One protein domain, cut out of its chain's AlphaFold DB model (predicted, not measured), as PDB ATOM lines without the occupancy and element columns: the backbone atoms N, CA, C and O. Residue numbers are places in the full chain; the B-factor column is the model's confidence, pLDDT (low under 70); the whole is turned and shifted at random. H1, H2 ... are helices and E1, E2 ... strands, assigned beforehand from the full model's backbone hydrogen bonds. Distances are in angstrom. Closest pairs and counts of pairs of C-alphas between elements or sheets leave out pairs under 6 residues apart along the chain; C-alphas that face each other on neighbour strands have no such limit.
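This is residues 5 to 144 of the 144 residues of an uncharacterized protein of Veillonella seminalis ACS-216-V-Col6b (UniProt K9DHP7). A small head, made of helices H1 to H3 and the antiparallel hairpin of E1 and E2, has one long straight arm, H4, whose residues 103 to 142 stick out. The printed part has 140 residues, ordered H1, H2, H3, E1, E2, H4; the class is mixed. It is extended, radius of gyration of the C-alphas 28.5 A, spanning 113 by 36 by 26 A.

H1, residues 9 to 20, is the hub. It only just touches H2, residues 28 to 32, and H3, residues 38 to 48, with 3 pairs of C-alphas within 8 A each; closest are Tyr 17 and Leu 31, 7.3 A, and Asp 11 and Arg 44, 7.5 A. E1, residues 66 to 74, and E2, residues 80 to 90, have N 71 and O 83 within hydrogen-bond range, 2.9 A. H4, residues 92 to 142, touches H1 with residues 94 to 101 alone, the closest C-alphas being Phe 12 and Phe 98, 6.5 A, at a steep tilt of 66 degrees, opposite ways. In H1 to H4 every O i to N i+4 pair is within range.

H1 begins at C-alpha 9 (149.898, 169.210, 195.792). E2 bends by 81 degrees at residue 86. H4, 75.3 A long, ends at C-alpha 142 (164.534, 121.401, 236.267).

The printed part has no cut. The link H3 to E1 is long. Residues 139 to 144 are under 70 in pLDDT.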
ATOM      1  N   ASP A   5     160.340 172.422 192.106       89.62
ATOM      2  CA  ASP A   5     160.431 172.272 193.564       89.62
ATOM      3  C   ASP A   5     159.426 173.146 194.333       89.62
ATOM      4  O   ASP A   5     159.164 172.896 195.508       89.62
ATOM      5  N   LYS A   6     158.835 174.146 193.669       93.69
ATOM      6  CA  LYS A   6     157.796 175.026 194.222       93.69
ATOM      7  C   LYS A   6     156.379 174.621 193.812       93.69
ATOM      8  O   LYS A   6     155.429 175.340 194.124       93.69
ATOM      9  N   LEU A   7     156.225 173.502 193.104       94.81
ATOM     10  CA  LEU A   7     154.912 172.947 192.802       94.81
ATOM     11  C   LEU A   7     154.293 172.336 194.060       94.81
ATOM     12  O   LEU A   7     154.921 171.590 194.809       94.81
ATOM     13  N   THR A   8     153.030 172.666 194.271       95.12
ATOM     14  CA  THR A   8     152.204 172.234 195.394       95.12
ATOM     15  C   THR A   8     151.413 170.977 195.038       95.12
ATOM     16  O   THR A   8     151.262 170.614 193.870       95.12
ATOM     17  N   ASP A   9     150.808 170.334 196.036       92.88
ATOM     18  CA  ASP A   9     149.898 169.210 195.792       92.88
ATOM     19  C   ASP A   9     148.681 169.599 194.936       92.88
ATOM     20  O   ASP A   9     148.144 168.754 194.215       92.88
ATOM     21  N   MET A  10     148.243 170.864 194.982       94.00
ATOM     22  CA  MET A  10     147.184 171.366 194.101       94.00
ATOM     23  C   MET A  10     147.631 171.342 192.636       94.00
ATOM     24  O   MET A  10     146.873 170.894 191.777       94.00
ATOM     25  N   ASP A  11     148.879 171.715 192.358       96.75
ATOM     26  CA  ASP A  11     149.438 171.687 191.002       96.75
ATOM     27  C   ASP A  11     149.514 170.275 190.464       96.75
ATOM     28  O   ASP A  11     149.069 169.998 189.354       96.75
ATOM     29  N   PHE A  12     150.005 169.339 191.275       96.69
ATOM     30  CA  PHE A  12     150.048 167.940 190.873       96.69
ATOM     31  C   PHE A  12     148.648 167.343 190.697       96.69
ATOM     32  O   PHE A  12     148.469 166.465 189.850       96.69
ATOM     33  N   LYS A  13     147.633 167.824 191.431       95.94
ATOM     34  CA  LYS A  13     146.228 167.479 191.158       95.94
ATOM     35  C   LYS A  13     145.769 168.035 189.809       95.94
ATOM     36  O   LYS A  13     145.173 167.275 189.050       95.94
ATOM     37  N   LEU A  14     146.067 169.294 189.484       96.94
ATOM     38  CA  LEU A  14     145.740 169.890 188.181       96.94
ATOM     39  C   LEU A  14     146.407 169.120 187.039       96.94
ATOM     40  O   LEU A  14     145.718 168.616 186.153       96.94
ATOM     41  N   LEU A  15     147.725 168.919 187.125       96.88
ATOM     42  CA  LEU A  15     148.493 168.143 186.152       96.88
ATOM     43  C   LEU A  15     147.936 166.726 185.998       96.88
ATOM     44  O   LEU A  15     147.839 166.238 184.880       96.88
ATOM     45  N   LYS A  16     147.497 166.078 187.084       96.62
ATOM     46  CA  LYS A  16     146.850 164.759 187.026       96.62
ATOM     47  C   LYS A  16     145.549 164.773 186.225       96.62
ATOM     48  O   LYS A  16     145.300 163.811 185.500       96.62
ATOM     49  N   TYR A  17     144.699 165.788 186.386       95.69
ATOM     50  CA  TYR A  17     143.443 165.875 185.634       95.69
ATOM     51  C   TYR A  17     143.702 166.076 184.143       95.69
ATOM     52  O   TYR A  17     143.132 165.340 183.341       95.69
ATOM     53  N   VAL A  18     144.609 166.987 183.786       96.19
ATOM     54  CA  VAL A  18     144.967 167.237 182.382       96.19
ATOM     55  C   VAL A  18     145.690 166.026 181.776       96.19
ATOM     56  O   VAL A  18     145.351 165.583 180.686       96.19
ATOM     57  N   TYR A  19     146.622 165.402 182.504       95.81
ATOM     58  CA  TYR A  19     147.341 164.203 182.053       95.81
ATOM     59  C   TYR A  19     146.404 163.031 181.738       95.81
ATOM     60  O   TYR A  19     146.651 162.267 180.810       95.81
ATOM     61  N   LYS A  20     145.314 162.875 182.497       94.69
ATOM     62  CA  LYS A  20     144.312 161.828 182.253       94.69
ATOM     63  C   LYS A  20     143.468 162.053 181.000       94.69
ATOM     64  O   LYS A  20     142.855 161.093 180.547       94.69
ATOM     65  N   ALA A  21     143.412 163.280 180.488       91.69
ATOM     66  CA  ALA A  21     142.697 163.608 179.258       91.69
ATOM     67  C   ALA A  21     143.518 163.288 177.995       91.69
ATOM     68  O   ALA A  21     142.979 163.340 176.897       91.69
ATOM     69  N   LEU A  22     144.800 162.919 178.136       88.06
ATOM     70  CA  LEU A  22     145.646 162.561 176.999       88.06
ATOM     71  C   LEU A  22     145.042 161.412 176.168       88.06
ATOM     72  O   LEU A  22     144.534 160.446 176.743       88.06
ATOM     73  N   PRO A  23     145.174 161.457 174.827       84.81
ATOM     74  CA  PRO A  23     145.940 162.429 174.031       84.81
ATOM     75  C   PRO A  23     145.200 163.745 173.731       84.81
ATOM     76  O   PRO A  23     145.738 164.586 173.018       84.81
ATOM     77  N   GLU A  24     143.983 163.906 174.238       90.06
ATOM     78  CA  GLU A  24     143.118 165.054 173.979       90.06
ATOM     79  C   GLU A  24     143.395 166.210 174.959       90.06
ATOM     80  O   GLU A  24     144.325 166.180 175.775       90.06
ATOM     81  N   TYR A  25     142.580 167.257 174.856       93.31
ATOM     82  CA  TYR A  25     142.557 168.398 175.765       93.31
ATOM     83  C   TYR A  25     141.475 168.218 176.835       93.31
ATOM     84  O   TYR A  25     140.573 167.387 176.721       93.31
ATOM     85  N   ILE A  26     141.524 169.051 177.874       95.75
ATOM     86  CA  ILE A  26     140.406 169.237 178.799       95.75
ATOM     87  C   ILE A  26     139.818 170.637 178.636       95.75
ATOM     88  O   ILE A  26     140.543 171.627 178.594       95.75
ATOM     89  N   GLU A  27     138.492 170.719 178.554       96.56
ATOM     90  CA  GLU A  27     137.773 171.995 178.571       96.56
ATOM     91  C   GLU A  27     137.964 172.682 179.935       96.56
ATOM     92  O   GLU A  27     137.738 172.068 180.985       96.56
ATOM     93  N   LEU A  28     138.333 173.965 179.931       96.19
ATOM     94  CA  LEU A  28     138.637 174.766 181.119       96.19
ATOM     95  C   LEU A  28     137.491 174.692 182.129       96.19
ATOM     96  O   LEU A  28     137.710 174.373 183.293       96.19
ATOM     97  N   LYS A  29     136.246 174.874 181.676       95.50
ATOM     98  CA  LYS A  29     135.056 174.773 182.534       95.50
ATOM     99  C   LYS A  29     134.941 173.408 183.225       95.50
ATOM    100  O   LYS A  29     134.579 173.337 184.399       95.50
ATOM    101  N   SER A  30     135.254 172.328 182.506       94.75
ATOM    102  CA  SER A  30     135.239 170.970 183.057       94.75
ATOM    103  C   SER A  30     136.306 170.812 184.137       94.75
ATOM    104  O   SER A  30     136.009 170.286 185.210       94.75
ATOM    105  N   LEU A  31     137.515 171.331 183.897       94.88
ATOM    106  CA  LEU A  31     138.603 171.309 184.871       94.88
ATOM    107  C   LEU A  31     138.272 172.135 186.122       94.88
ATOM    108  O   LEU A  31     138.399 171.614 187.226       94.88
ATOM    109  N   LEU A  32     137.787 173.370 185.957       96.25
ATOM    110  CA  LEU A  32     137.412 174.255 187.066       96.25
ATOM    111  C   LEU A  32     136.343 173.624 187.964       96.25
ATOM    112  O   LEU A  32     136.444 173.695 189.182       96.25
ATOM    113  N   SER A  33     135.374 172.909 187.381       94.94
ATOM    114  CA  SER A  33     134.329 172.208 188.145       94.94
ATOM    115  C   SER A  33     134.831 171.057 189.036       94.94
ATOM    116  O   SER A  33     134.045 170.474 189.779       94.94
ATOM    117  N   LYS A  34     136.115 170.675 188.946       94.19
ATOM    118  CA  LYS A  34     136.723 169.629 189.791       94.19
ATOM    119  C   LYS A  34     137.324 170.163 191.087       94.19
ATOM    120  O   LYS A  34     137.785 169.352 191.891       94.19
ATOM    121  N   PHE A  35     137.346 171.477 191.272       94.50
ATOM    122  CA  PHE A  35     137.960 172.138 192.413       94.50
ATOM    123  C   PHE A  35     136.936 173.024 193.118       94.50
ATOM    124  O   PHE A  35     136.023 173.550 192.484       94.50
ATOM    125  N   ASP A  36     137.094 173.173 194.432       93.25
ATOM    126  CA  ASP A  36     136.144 173.918 195.268       93.25
ATOM    127  C   ASP A  36     136.189 175.431 194.994       93.25
ATOM    128  O   ASP A  36     135.172 176.111 195.097       93.25
ATOM    129  N   ASP A  37     137.359 175.948 194.607       95.25
ATOM    130  CA  ASP A  37     137.584 177.357 194.279       95.25
ATOM    131  C   ASP A  37     138.003 177.504 192.811       95.25
ATOM    132  O   ASP A  37     139.149 177.238 192.437       95.25
ATOM    133  N   ALA A  38     137.060 177.911 191.964       94.62
ATOM    134  CA  ALA A  38     137.289 178.058 190.533       94.62
ATOM    135  C   ALA A  38     138.217 179.238 190.196       94.62
ATOM    136  O   ALA A  38     139.000 179.131 189.253       94.62
ATOM    137  N   GLU A  39     138.170 180.337 190.952       95.25
ATOM    138  CA  GLU A  39     138.997 181.519 190.684       95.25
ATOM    139  C   GLU A  39     140.459 181.245 191.028       95.25
ATOM    140  O   GLU A  39     141.342 181.436 190.189       95.25
ATOM    141  N   ALA A  40     140.719 180.697 192.218       94.75
ATOM    142  CA  ALA A  40     142.063 180.280 192.605       94.75
ATOM    143  C   ALA A  40     142.612 179.205 191.657       94.75
ATOM    144  O   ALA A  40     143.790 179.224 191.292       94.75
ATOM    145  N   THR A  41     141.756 178.280 191.210       96.50
ATOM    146  CA  THR A  41     142.154 177.254 190.242       96.50
ATOM    147  C   THR A  41     142.521 177.853 188.889       96.50
ATOM    148  O   THR A  41     143.532 177.456 188.313       96.50
ATOM    149  N   LEU A  42     141.744 178.818 188.390       96.56
ATOM    150  CA  LEU A  42     142.038 179.511 187.139       96.56
ATOM    151  C   LEU A  42     143.376 180.246 187.219       96.56
ATOM    152  O   LEU A  42     144.222 180.040 186.352       96.56
ATOM    153  N   LEU A  43     143.598 181.023 188.285       95.75
ATOM    154  CA  LEU A  43     144.874 181.702 188.521       95.75
ATOM    155  C   LEU A  43     146.032 180.707 188.486       95.75
ATOM    156  O   LEU A  43     147.044 180.937 187.826       95.75
ATOM    157  N   ARG A  44     145.863 179.553 189.137       96.31
ATOM    158  CA  ARG A  44     146.915 178.544 189.167       96.31
ATOM    159  C   ARG A  44     147.168 177.906 187.804       96.31
ATOM    160  O   ARG A  44     148.321 177.675 187.450       96.31
ATOM    161  N   ILE A  45     146.122 177.655 187.018       96.69
ATOM    162  CA  ILE A  45     146.253 177.192 185.630       96.69
ATOM    163  C   ILE A  45     147.027 178.221 184.801       96.69
ATOM    164  O   ILE A  45     147.954 177.844 184.089       96.69
ATOM    165  N   GLU A  46     146.696 179.510 184.909       95.31
ATOM    166  CA  GLU A  46     147.395 180.574 184.181       95.31
ATOM    167  C   GLU A  46     148.880 180.646 184.555       95.31
ATOM    168  O   GLU A  46     149.739 180.760 183.678       95.31
ATOM    169  N   GLU A  47     149.214 180.494 185.838       95.62
ATOM    170  CA  GLU A  47     150.606 180.438 186.281       95.62
ATOM    171  C   GLU A  47     151.351 179.198 185.759       95.62
ATOM    172  O   GLU A  47     152.515 179.304 185.359       95.62
ATOM    173  N   LEU A  48     150.697 178.030 185.728       96.50
ATOM    174  CA  LEU A  48     151.255 176.790 185.169       96.50
ATOM    175  C   LEU A  48     151.402 176.843 183.639       96.50
ATOM    176  O   LEU A  48     152.244 176.127 183.086       96.50
ATOM    177  N   SER A  49     150.624 177.693 182.970       95.44
ATOM    178  CA  SER A  49     150.694 177.955 181.528       95.44
ATOM    179  C   SER A  49     151.702 179.046 181.148       95.44
ATOM    180  O   SER A  49     151.945 179.280 179.965       95.44
ATOM    181  N   LYS A  50     152.322 179.721 182.124       93.69
ATOM    182  CA  LYS A  50     153.232 180.842 181.869       93.69
ATOM    183  C   LYS A  50     154.592 180.374 181.345       93.69
ATOM    184  O   LYS A  50     155.345 179.708 182.057       93.69
ATOM    185  N   LEU A  51     154.930 180.811 180.133       91.06
ATOM    186  CA  LEU A  51     156.236 180.591 179.510       91.06
ATOM    187  C   LEU A  51     157.323 181.478 180.133       91.06
ATOM    188  O   LEU A  51     157.059 182.574 180.638       91.06
ATOM    189  N   ASP A  52     158.561 181.001 180.070       90.56
ATOM    190  CA  ASP A  52     159.747 181.828 180.257       90.56
ATOM    191  C   ASP A  52     160.079 182.589 178.975       90.56
ATOM    192  O   ASP A  52     159.763 182.162 177.865       90.56
ATOM    193  N   TYR A  53     160.744 183.727 179.138       90.12
ATOM    194  CA  TYR A  53     161.144 184.593 178.040       90.12
ATOM    195  C   TYR A  53     162.663 184.711 178.010       90.12
ATOM    196  O   TYR A  53     163.324 184.798 179.045       90.12
ATOM    197  N   SER A  54     163.221 184.705 176.804       90.00
ATOM    198  CA  SER A  54     164.638 184.986 176.586       90.00
ATOM    199  C   SER A  54     164.965 186.446 176.913       90.00
ATOM    200  O   SER A  54     164.079 187.296 177.001       90.00
ATOM    201  N   GLN A  55     166.258 186.769 176.994       90.75
ATOM    202  CA  GLN A  55     166.738 188.148 177.155       90.75
ATOM    203  C   GLN A  55     166.242 189.117 176.062       90.75
ATOM    204  O   GLN A  55     166.244 190.325 176.269       90.75
ATOM    205  N   TYR A  56     165.798 188.592 174.915       90.38
ATOM    206  CA  TYR A  56     165.247 189.364 173.800       90.38
ATOM    207  C   TYR A  56     163.713 189.471 173.832       90.38
ATOM    208  O   TYR A  56     163.110 189.904 172.857       90.38
ATOM    209  N   GLY A  57     163.064 189.030 174.915       85.75
ATOM    210  CA  GLY A  57     161.606 189.067 175.048       85.75
ATOM    211  C   GLY A  57     160.867 188.031 174.194       85.75
ATOM    212  O   GLY A  57     159.649 188.104 174.073       85.75
ATOM    213  N   LEU A  58     161.573 187.053 173.616       85.56
ATOM    214  CA  LEU A  58     160.948 185.955 172.873       85.56
ATOM    215  C   LEU A  58     160.548 184.816 173.822       85.56
ATOM    216  O   LEU A  58     161.392 184.421 174.638       85.56
ATOM    217  N   PRO A  59     159.324 184.264 173.710       87.12
ATOM    218  CA  PRO A  59     158.879 183.146 174.531       87.12
ATOM    219  C   PRO A  59     159.694 181.886 174.226       87.12
ATOM    220  O   PRO A  59     159.897 181.504 173.072       87.12
ATOM    221  N   ILE A  60     160.157 181.218 175.277       86.88
ATOM    222  CA  ILE A  60     160.917 179.975 175.191       86.88
ATOM    223  C   ILE A  60     159.919 178.818 175.220       86.88
ATOM    224  O   ILE A  60     159.238 178.589 176.220       86.88
ATOM    225  N   ARG A  61     159.830 178.066 174.122       85.81
ATOM    226  CA  ARG A  61     158.921 176.914 174.016       85.81
ATOM    227  C   ARG A  61     159.238 175.844 175.066       85.81
ATOM    228  O   ARG A  61     160.390 175.678 175.458       85.81
ATOM    229  N   ASN A  62     158.221 175.072 175.458       83.94
ATOM    230  CA  ASN A  62     158.328 173.972 176.429       83.94
ATOM    231  C   ASN A  62     158.831 174.388 177.827       83.94
ATOM    232  O   ASN A  62     159.428 173.575 178.529       83.94
ATOM    233  N   THR A  63     158.579 175.633 178.235       91.62
ATOM    234  CA  THR A  63     158.882 176.141 179.589       91.62
ATOM    235  C   THR A  63     157.632 176.344 180.445       91.62
ATOM    236  O   THR A  63     157.722 176.826 181.561       91.62
ATOM    237  N   SER A  64     156.455 175.970 179.952       95.12
ATOM    238  CA  SER A  64     155.230 175.891 180.747       95.12
ATOM    239  C   SER A  64     154.879 174.431 181.017       95.12
ATOM    240  O   SER A  64     155.330 173.527 180.309       95.12
ATOM    241  N   TYR A  65     154.078 174.179 182.048       96.81
ATOM    242  CA  TYR A  65     153.581 172.838 182.366       96.81
ATOM    243  C   TYR A  65     152.265 172.526 181.656       96.81
ATOM    244  O   TYR A  65     152.016 171.378 181.281       96.81
ATOM    245  N   LEU A  66     151.446 173.558 181.475       96.25
ATOM    246  CA  LEU A  66     150.187 173.531 180.745       96.25
ATOM    247  C   LEU A  66     150.268 174.473 179.542       96.25
ATOM    248  O   LEU A  66     151.146 175.336 179.460       96.25
ATOM    249  N   GLU A  67     149.368 174.283 178.592       94.88
ATOM    250  CA  GLU A  67     149.224 175.143 177.424       94.88
ATOM    251  C   GLU A  67     147.738 175.295 177.102       94.88
ATOM    252  O   GLU A  67     146.962 174.351 177.270       94.88
ATOM    253  N   PHE A  68     147.344 176.505 176.705       94.75
ATOM    254  CA  PHE A  68     146.024 176.748 176.136       94.75
ATOM    255  C   PHE A  68     146.092 176.535 174.630       94.75
ATOM    256  O   PHE A  68     147.067 176.950 174.005       94.75
ATOM    257  N   ASP A  69     145.051 175.955 174.046       92.88
ATOM    258  CA  ASP A  69     144.948 175.892 172.591       92.88
ATOM    259  C   ASP A  69     144.543 177.264 172.031       92.88
ATOM    260  O   ASP A  69     143.822 178.038 172.670       92.88
ATOM    261  N   TYR A  70     144.977 177.549 170.806       91.62
ATOM    262  CA  TYR A  70     144.650 178.775 170.085       91.62
ATOM    263  C   TYR A  70     144.116 178.440 168.698       91.62
ATOM    264  O   TYR A  70     144.456 177.414 168.109       91.62
ATOM    265  N   GLU A  71     143.273 179.319 168.175       93.44
ATOM    266  CA  GLU A  71     142.765 179.238 166.811       93.44
ATOM    267  C   GLU A  71     143.116 180.518 166.054       93.44
ATOM    268  O   GLU A  71     142.820 181.622 166.525       93.44
ATOM    269  N   SER A  72     143.719 180.362 164.874       93.69
ATOM    270  CA  SER A  72     143.951 181.470 163.949       93.69
ATOM    271  C   SER A  72     142.641 181.917 163.307       93.69
ATOM    272  O   SER A  72     141.844 181.103 162.839       93.69
ATOM    273  N   TYR A  73     142.435 183.225 163.224       93.88
ATOM    274  CA  TYR A  73     141.345 183.830 162.474       93.88
ATOM    275  C   TYR A  73     141.836 185.071 161.729       93.88
ATOM    276  O   TYR A  73     142.762 185.756 162.159       93.88
ATOM    277  N   ILE A  74     141.196 185.370 160.602       95.19
ATOM    278  CA  ILE A  74     141.465 186.586 159.834       95.19
ATOM    279  C   ILE A  74     140.476 187.652 160.298       95.19
ATOM    280  O   ILE A  74     139.263 187.424 160.304       95.19
ATOM    281  N   ASP A  75     140.985 188.806 160.717       93.25
ATOM    282  CA  ASP A  75     140.135 189.923 161.107       93.25
ATOM    283  C   ASP A  75     139.557 190.668 159.890       93.25
ATOM    284  O   ASP A  75     139.873 190.415 158.728       93.25
ATOM    285  N   LYS A  76     138.693 191.647 160.163       93.56
ATOM    286  CA  LYS A  76     138.077 192.503 159.136       93.56
ATOM    287  C   LYS A  76     139.078 193.322 158.303       93.56
ATOM    288  O   LYS A  76     138.693 193.835 157.257       93.56
ATOM    289  N   ASN A  77     140.318 193.475 158.767       94.56
ATOM    290  CA  ASN A  77     141.387 194.191 158.078       94.56
ATOM    291  C   ASN A  77     142.288 193.238 157.267       94.56
ATOM    292  O   ASN A  77     143.249 193.697 156.653       94.56
ATOM    293  N   GLY A  78     141.995 191.932 157.258       93.19
ATOM    294  CA  GLY A  78     142.805 190.917 156.588       93.19
ATOM    295  C   GLY A  78     144.032 190.468 157.388       93.19
ATOM    296  O   GLY A  78     144.899 189.806 156.823       93.19
ATOM    297  N   LEU A  79     144.133 190.827 158.672       93.38
ATOM    298  CA  LEU A  79     145.250 190.446 159.533       93.38
ATOM    299  C   LEU A  79     144.963 189.113 160.228       93.38
ATOM    300  O   LEU A  79     143.889 188.918 160.805       93.38
ATOM    301  N   GLU A  80     145.943 188.212 160.195       93.88
ATOM    302  CA  GLU A  80     145.909 186.977 160.973       93.88
ATOM    303  C   GLU A  80     146.098 187.300 162.457       93.88
ATOM    304  O   GLU A  80     147.043 187.982 162.854       93.88
ATOM    305  N   ASN A  81     145.166 186.819 163.268       92.75
ATOM    306  CA  ASN A  81     145.171 186.943 164.713       92.75
ATOM    307  C   ASN A  81     144.914 185.570 165.334       92.75
ATOM    308  O   ASN A  81     144.314 184.698 164.709       92.75
ATOM    309  N   GLU A  82     145.309 185.398 166.589       91.75
ATOM    310  CA  GLU A  82     145.033 184.186 167.357       91.75
ATOM    311  C   GLU A  82     144.022 184.493 168.461       91.75
ATOM    312  O   GLU A  82     144.129 185.500 169.166       91.75
ATOM    313  N   ARG A  83     143.031 183.614 168.636       92.25
ATOM    314  CA  ARG A  83     142.139 183.637 169.802       92.25
ATOM    315  C   ARG A  83     142.407 182.435 170.690       92.25
ATOM    316  O   ARG A  83     142.507 181.310 170.204       92.25
ATOM    317  N   ARG A  84     142.488 182.676 172.000       91.75
ATOM    318  CA  ARG A  84     142.593 181.618 173.010       91.75
ATOM    319  C   ARG A  84     141.302 180.803 173.034       91.75
ATOM    320  O   ARG A  84     140.219 181.379 173.127       91.75
ATOM    321  N   LEU A  85     141.428 179.484 172.985       93.88
ATOM    322  CA  LEU A  85     140.341 178.546 173.238       93.88
ATOM    323  C   LEU A  85     140.325 178.162 174.722       93.88
ATOM    324  O   LEU A  85     141.359 178.131 175.386       93.88
ATOM    325  N   ASP A  86     139.157 177.783 175.234       94.94
ATOM    326  CA  ASP A  86     138.993 177.273 176.602       94.94
ATOM    327  C   ASP A  86     139.436 175.802 176.726       94.94
ATOM    328  O   ASP A  86     138.827 175.003 177.431       94.94
ATOM    329  N   ARG A  87     140.518 175.424 176.043       96.00
ATOM    330  CA  ARG A  87     141.049 174.060 175.993       96.00
ATOM    331  C   ARG A  87     142.462 174.038 176.532       96.00
ATOM    332  O   ARG A  87     143.276 174.875 176.156       96.00
ATOM    333  N   ILE A  88     142.726 173.093 177.426       96.38
ATOM    334  CA  ILE A  88     144.005 172.970 178.120       96.38
ATOM    335  C   ILE A  88     144.630 171.625 177.787       96.38
ATOM    336  O   ILE A  88     144.000 170.575 177.943       96.38
ATOM    337  N   THR A  89     145.903 171.658 177.419       95.62
ATOM    338  CA  THR A  89     146.732 170.475 177.204       95.62
ATOM    339  C   THR A  89     147.933 170.481 178.145       95.62
ATOM    340  O   THR A  89     148.312 171.501 178.727       95.62
ATOM    341  N   ILE A  90     148.515 169.299 178.361       96.06
ATOM    342  CA  ILE A  90     149.731 169.154 179.163       96.06
ATOM    343  C   ILE A  90     150.954 169.112 178.249       96.06
ATOM    344  O   ILE A  90     151.038 168.307 177.317       96.06
ATOM    345  N   THR A  91     151.943 169.947 178.549       95.44
ATOM    346  CA  THR A  91     153.167 170.041 177.748       95.44
ATOM    347  C   THR A  91     154.094 168.840 178.003       95.44
ATOM    348  O   THR A  91     153.922 168.082 178.969       95.44
ATOM    349  N   PRO A  92     155.142 168.623 177.181       94.81
ATOM    350  CA  PRO A  92     156.195 167.652 177.491       94.81
ATOM    351  C   PRO A  92     156.834 167.861 178.874       94.81
ATOM    352  O   PRO A  92     157.073 166.886 179.591       94.81
ATOM    353  N   LEU A  93     157.059 169.117 179.274       95.19
ATOM    354  CA  LEU A  93     157.616 169.451 180.583       95.19
ATOM    355  C   LEU A  93     156.647 169.077 181.712       95.19
ATOM    356  O   LEU A  93     157.058 168.420 182.671       95.19
ATOM    357  N   GLY A  94     155.361 169.422 181.576       95.81
ATOM    358  CA  GLY A  94     154.315 169.037 182.527       95.81
ATOM    359  C   GLY A  94     154.231 167.523 182.712       95.81
ATOM    360  O   GLY A  94     154.209 167.034 183.842       95.81
ATOM    361  N   ARG A  95     154.281 166.762 181.611       96.12
ATOM    362  CA  ARG A  95     154.290 165.290 181.646       96.12
ATOM    363  C   ARG A  95     155.501 164.739 182.389       96.12
ATOM    364  O   ARG A  95     155.340 163.849 183.225       96.12
ATOM    365  N   LYS A  96     156.695 165.270 182.109       95.69
ATOM    366  CA  LYS A  96     157.929 164.852 182.785       95.69
ATOM    367  C   LYS A  96     157.826 165.098 184.288       95.69
ATOM    368  O   LYS A  96     158.007 164.169 185.066       95.69
ATOM    369  N   VAL A  97     157.478 166.317 184.691       96.19
ATOM    370  CA  VAL A  97     157.410 166.698 186.108       96.19
ATOM    371  C   VAL A  97     156.336 165.914 186.859       96.19
ATOM    372  O   VAL A  97     156.586 165.431 187.963       96.19
ATOM    373  N   PHE A  98     155.170 165.696 186.249       96.81
ATOM    374  CA  PHE A  98     154.136 164.850 186.838       96.81
ATOM    375  C   PHE A  98     154.598 163.391 187.000       96.81
ATOM    376  O   PHE A  98     154.359 162.773 188.037       96.81
ATOM    377  N   THR A  99     155.308 162.844 186.013       95.69
ATOM    378  CA  THR A  99     155.843 161.473 186.074       95.69
ATOM    379  C   THR A  99     156.925 161.333 187.149       95.69
ATOM    380  O   THR A  99     156.883 160.383 187.936       95.69
ATOM    381  N   ASP A 100     157.842 162.300 187.246       95.44
ATOM    382  CA  ASP A 100     158.890 162.349 188.274       95.44
ATOM    383  C   ASP A 100     158.273 162.406 189.688       95.44
ATOM    384  O   ASP A 100     158.716 161.710 190.612       95.44
ATOM    385  N   TYR A 101     157.185 163.167 189.851       94.62
ATOM    386  CA  TYR A 101     156.409 163.213 191.091       94.62
ATOM    387  C   TYR A 101     155.774 161.860 191.435       94.62
ATOM    388  O   TYR A 101     155.913 161.385 192.566       94.62
ATOM    389  N   LEU A 102     155.127 161.192 190.472       93.19
ATOM    390  CA  LEU A 102     154.540 159.864 190.688       93.19
ATOM    391  C   LEU A 102     155.594 158.826 191.094       93.19
ATOM    392  O   LEU A 102     155.355 158.012 191.990       93.19
ATOM    393  N   PHE A 103     156.769 158.866 190.464       93.31
ATOM    394  CA  PHE A 103     157.880 157.986 190.809       93.31
ATOM    395  C   PHE A 103     158.368 158.237 192.240       93.31
ATOM    396  O   PHE A 103     158.528 157.295 193.023       93.31
ATOM    397  N   THR A 104     158.530 159.506 192.613       91.19
ATOM    398  CA  THR A 104     158.967 159.908 193.954       91.19
ATOM    399  C   THR A 104     157.959 159.486 195.024       91.19
ATOM    400  O   THR A 104     158.344 158.881 196.026       91.19
ATOM    401  N   GLN A 105     156.664 159.705 194.787       89.31
ATOM    402  CA  GLN A 105     155.585 159.251 195.671       89.31
ATOM    403  C   GLN A 105     155.588 157.730 195.863       89.31
ATOM    404  O   GLN A 105     155.474 157.234 196.987       89.31
ATOM    405  N   LYS A 106     155.766 156.966 194.777       89.81
ATOM    406  CA  LYS A 106     155.855 155.502 194.842       89.81
ATOM    407  C   LYS A 106     157.068 155.051 195.657       89.81
ATOM    408  O   LYS A 106     156.928 154.178 196.511       89.81
ATOM    409  N   LYS A 107     158.231 155.673 195.446       91.12
ATOM    410  CA  LYS A 107     159.454 155.383 196.207       91.12
ATOM    411  C   LYS A 107     159.266 155.665 197.699       91.12
ATOM    412  O   LYS A 107     159.555 154.806 198.522       91.12
ATOM    413  N   GLN A 108     158.703 156.819 198.054       89.88
ATOM    414  CA  GLN A 108     158.416 157.163 199.451       89.88
ATOM    415  C   GLN A 108     157.436 156.182 200.104       89.88
ATOM    416  O   GLN A 108     157.618 155.799 201.260       89.88
ATOM    417  N   ARG A 109     156.401 155.748 199.373       87.06
ATOM    418  CA  ARG A 109     155.457 154.738 199.864       87.06
ATOM    419  C   ARG A 109     156.152 153.404 200.131       87.06
ATOM    420  O   ARG A 109     155.908 152.816 201.180       87.06
ATOM    421  N   ASN A 110     157.002 152.948 199.214       87.44
ATOM    422  CA  ASN A 110     157.743 151.698 199.373       87.44
ATOM    423  C   ASN A 110     158.690 151.762 200.576       87.44
ATOM    424  O   ASN A 110     158.632 150.877 201.422       87.44
ATOM    425  N   ASN A 111     159.441 152.854 200.731       87.50
ATOM    426  CA  ASN A 111     160.323 153.049 201.883       87.50
ATOM    427  C   ASN A 111     159.548 152.997 203.211       87.50
ATOM    428  O   ASN A 111     159.959 152.318 204.145       87.50
ATOM    429  N   LYS A 112     158.375 153.642 203.290       88.25
ATOM    430  CA  LYS A 112     157.513 153.575 204.487       88.25
ATOM    431  C   LYS A 112     157.023 152.155 204.787       88.25
ATOM    432  O   LYS A 112     156.793 151.826 205.948       88.25
ATOM    433  N   ILE A 113     156.805 151.330 203.762       87.62
ATOM    434  CA  ILE A 113     156.417 149.923 203.930       87.62
ATOM    435  C   ILE A 113     157.614 149.112 204.427       87.62
ATOM    436  O   ILE A 113     157.472 148.379 205.401       87.62
ATOM    437  N   GLU A 114     158.783 149.280 203.813       87.06
ATOM    438  CA  GLU A 114     160.022 148.616 204.229       87.06
ATOM    439  C   GLU A 114     160.375 148.949 205.681       87.06
ATOM    440  O   GLU A 114     160.612 148.042 206.474       87.06
ATOM    441  N   GLU A 115     160.307 150.219 206.083       87.81
ATOM    442  CA  GLU A 115     160.523 150.629 207.476       87.81
ATOM    443  C   GLU A 115     159.554 149.945 208.449       87.81
ATOM    444  O   GLU A 115     159.950 149.534 209.542       87.81
ATOM    445  N   ARG A 116     158.276 149.806 208.072       88.00
ATOM    446  CA  ARG A 116     157.289 149.087 208.892       88.00
ATOM    447  C   ARG A 116     157.620 147.600 208.985       88.00
ATOM    448  O   ARG A 116     157.520 147.044 210.074       88.00
ATOM    449  N   LEU A 117     158.041 146.973 207.887       89.25
ATOM    450  CA  LEU A 117     158.452 145.567 207.874       89.25
ATOM    451  C   LEU A 117     159.679 145.333 208.760       89.25
ATOM    452  O   LEU A 117     159.658 144.423 209.586       89.25
ATOM    453  N   TRP A 118     160.701 146.186 208.664       87.00
ATOM    454  CA  TRP A 118     161.892 146.108 209.516       87.00
ATOM    455  C   TRP A 118     161.555 146.249 211.004       87.00
ATOM    456  O   TRP A 118     162.059 145.477 211.822       87.00
ATOM    457  N   LYS A 119     160.651 147.172 211.361       88.19
ATOM    458  CA  LYS A 119     160.154 147.307 212.742       88.19
ATOM    459  C   LYS A 119     159.431 146.045 213.219       88.19
ATOM    460  O   LYS A 119     159.681 145.597 214.336       88.19
ATOM    461  N   SER A 120     158.587 145.444 212.381       87.62
ATOM    462  CA  SER A 120     157.889 144.196 212.716       87.62
ATOM    463  C   SER A 120     158.849 143.020 212.907       87.62
ATOM    464  O   SER A 120     158.708 142.278 213.875       87.62
ATOM    465  N   ILE A 121     159.853 142.867 212.035       89.62
ATOM    466  CA  ILE A 121     160.881 141.820 212.164       89.62
ATOM    467  C   ILE A 121     161.652 141.989 213.476       89.62
ATOM    468  O   ILE A 121     161.836 141.020 214.210       89.62
ATOM    469  N   SER A 122     162.058 143.219 213.802       87.19
ATOM    470  CA  SER A 122     162.758 143.519 215.055       87.19
ATOM    471  C   SER A 122     161.913 143.170 216.287       87.19
ATOM    472  O   SER A 122     162.425 142.552 217.221       87.19
ATOM    473  N   LEU A 123     160.613 143.481 216.271       90.62
ATOM    474  CA  LEU A 123     159.691 143.127 217.352       90.62
ATOM    475  C   LEU A 123     159.542 141.604 217.508       90.62
ATOM    476  O   LEU A 123     159.581 141.093 218.624       90.62
ATOM    477  N   ILE A 124     159.408 140.870 216.400       92.25
ATOM    478  CA  ILE A 124     159.314 139.402 216.416       92.25
ATOM    479  C   ILE A 124     160.597 138.788 216.987       92.25
ATOM    480  O   ILE A 124     160.523 137.914 217.848       92.25
ATOM    481  N   ALA A 125     161.768 139.271 216.566       92.38
ATOM    482  CA  ALA A 125     163.050 138.809 217.091       92.38
ATOM    483  C   ALA A 125     163.180 139.058 218.603       92.38
ATOM    484  O   ALA A 125     163.657 138.187 219.330       92.38
ATOM    485  N   LEU A 126     162.700 140.208 219.090       93.12
ATOM    486  CA  LEU A 126     162.658 140.517 220.520       93.12
ATOM    487  C   LEU A 126     161.762 139.531 221.284       93.12
ATOM    488  O   LEU A 126     162.176 139.004 222.313       93.12
ATOM    489  N   ILE A 127     160.564 139.240 220.767       92.44
ATOM    490  CA  ILE A 127     159.641 138.271 221.379       92.44
ATOM    491  C   ILE A 127     160.286 136.882 221.445       92.44
ATOM    492  O   ILE A 127     160.272 136.253 222.501       92.44
ATOM    493  N   ILE A 128     160.897 136.421 220.349       93.38
ATOM    494  CA  ILE A 128     161.609 135.135 220.305       93.38
ATOM    495  C   ILE A 128     162.744 135.117 221.335       93.38
ATOM    496  O   ILE A 128     162.888 134.141 222.064       93.38
ATOM    497  N   SER A 129     163.521 136.197 221.442       93.25
ATOM    498  CA  SER A 129     164.609 136.305 222.418       93.25
ATOM    499  C   SER A 129     164.112 136.192 223.863       93.25
ATOM    500  O   SER A 129     164.704 135.451 224.647       93.25
ATOM    501  N   ILE A 130     163.001 136.856 224.200       92.88
ATOM    502  CA  ILE A 130     162.382 136.775 225.532       92.88
ATOM    503  C   ILE A 130     161.890 135.351 225.820       92.88
ATOM    504  O   ILE A 130     162.142 134.826 226.904       92.88
ATOM    505  N   LEU A 131     161.225 134.701 224.859       92.19
ATOM    506  CA  LEU A 131     160.740 133.325 225.021       92.19
ATOM    507  C   LEU A 131     161.891 132.329 225.219       92.19
ATOM    508  O   LEU A 131     161.831 131.510 226.136       92.19
ATOM    509  N   SER A 132     162.956 132.432 224.420       90.06
ATOM    510  CA  SER A 132     164.153 131.592 224.562       90.06
ATOM    511  C   SER A 132     164.842 131.798 225.912       90.06
ATOM    512  O   SER A 132     165.289 130.836 226.537       90.06
ATOM    513  N   PHE A 133     164.900 133.042 226.394       89.56
ATOM    514  CA  PHE A 133     165.447 133.356 227.712       89.56
ATOM    515  C   PHE A 133     164.618 132.726 228.841       89.56
ATOM    516  O   PHE A 133     165.174 132.064 229.716       89.56
ATOM    517  N   LEU A 134     163.288 132.860 228.790       89.38
ATOM    518  CA  LEU A 134     162.380 132.242 229.765       89.38
ATOM    519  C   LEU A 134     162.491 130.711 229.771       89.38
ATOM    520  O   LEU A 134     162.556 130.105 230.840       89.38
ATOM    521  N   GLN A 135     162.563 130.081 228.594       86.50
ATOM    522  CA  GLN A 135     162.783 128.636 228.479       86.50
ATOM    523  C   GLN A 135     164.116 128.213 229.100       86.50
ATOM    524  O   GLN A 135     164.158 127.228 229.834       86.50
ATOM    525  N   SER A 136     165.192 128.967 228.859       86.44
ATOM    526  CA  SER A 136     166.500 128.676 229.454       86.44
ATOM    527  C   SER A 136     166.470 128.729 230.982       86.44
ATOM    528  O   SER A 136     167.106 127.890 231.614       86.44
ATOM    529  N   ILE A 137     165.742 129.680 231.584       83.94
ATOM    530  CA  ILE A 137     165.577 129.739 233.046       83.94
ATOM    531  C   ILE A 137     164.838 128.494 233.544       83.94
ATOM    532  O   ILE A 137     165.313 127.822 234.455       83.94
ATOM    533  N   HIS A 138     163.720 128.140 232.908       71.75
ATOM    534  CA  HIS A 138     162.913 126.992 233.325       71.75
ATOM    535  C   HIS A 138     163.668 125.654 233.200       71.75
ATOM    536  O   HIS A 138     163.439 124.735 233.986       71.75
ATOM    537  N   VAL A 139     164.575 125.517 232.228       69.81
ATOM    538  CA  VAL A 139     165.446 124.336 232.104       69.81
ATOM    539  C   VAL A 139     166.469 124.268 233.242       69.81
ATOM    540  O   VAL A 139     166.724 123.182 233.753       69.81
ATOM    541  N   ILE A 140     167.029 125.400 233.679       61.56
ATOM    542  CA  ILE A 140     167.990 125.439 234.795       61.56
ATOM    543  C   ILE A 140     167.328 125.015 236.115       61.56
ATOM    544  O   ILE A 140     167.954 124.302 236.897       61.56
ATOM    545  N   ASP A 141     166.066 125.388 236.339       59.56
ATOM    546  CA  ASP A 141     165.317 124.986 237.539       59.56
ATOM    547  C   ASP A 141     164.933 123.494 237.552       59.56
ATOM    548  O   ASP A 141     164.758 122.925 238.623       59.56
ATOM    549  N   LEU A 142     164.840 122.837 236.389       59.25
ATOM    550  CA  LEU A 142     164.534 121.401 236.267       59.25
ATOM    551  C   LEU A 142     165.754 120.480 236.439       59.25
ATOM    552  O   LEU A 142     165.586 119.279 236.629       59.25
ATOM    553  N   VAL A 143     166.970 121.017 236.307       57.34
ATOM    554  CA  VAL A 143     168.234 120.254 236.386       57.34
ATOM    555  C   VAL A 143     168.861 120.314 237.794       57.34
ATOM    556  O   VAL A 143     169.856 119.638 238.054       57.34
ATOM    557  N   LYS A 144     168.279 121.092 238.714       48.47
ATOM    558  CA  LYS A 144     168.639 121.137 240.140       48.47
ATOM    559  C   LYS A 144     167.845 120.129 240.963       48.47
ATOM    560  O   LYS A 144     168.448 119.604 241.926       48.47
TER     561      LYS A 144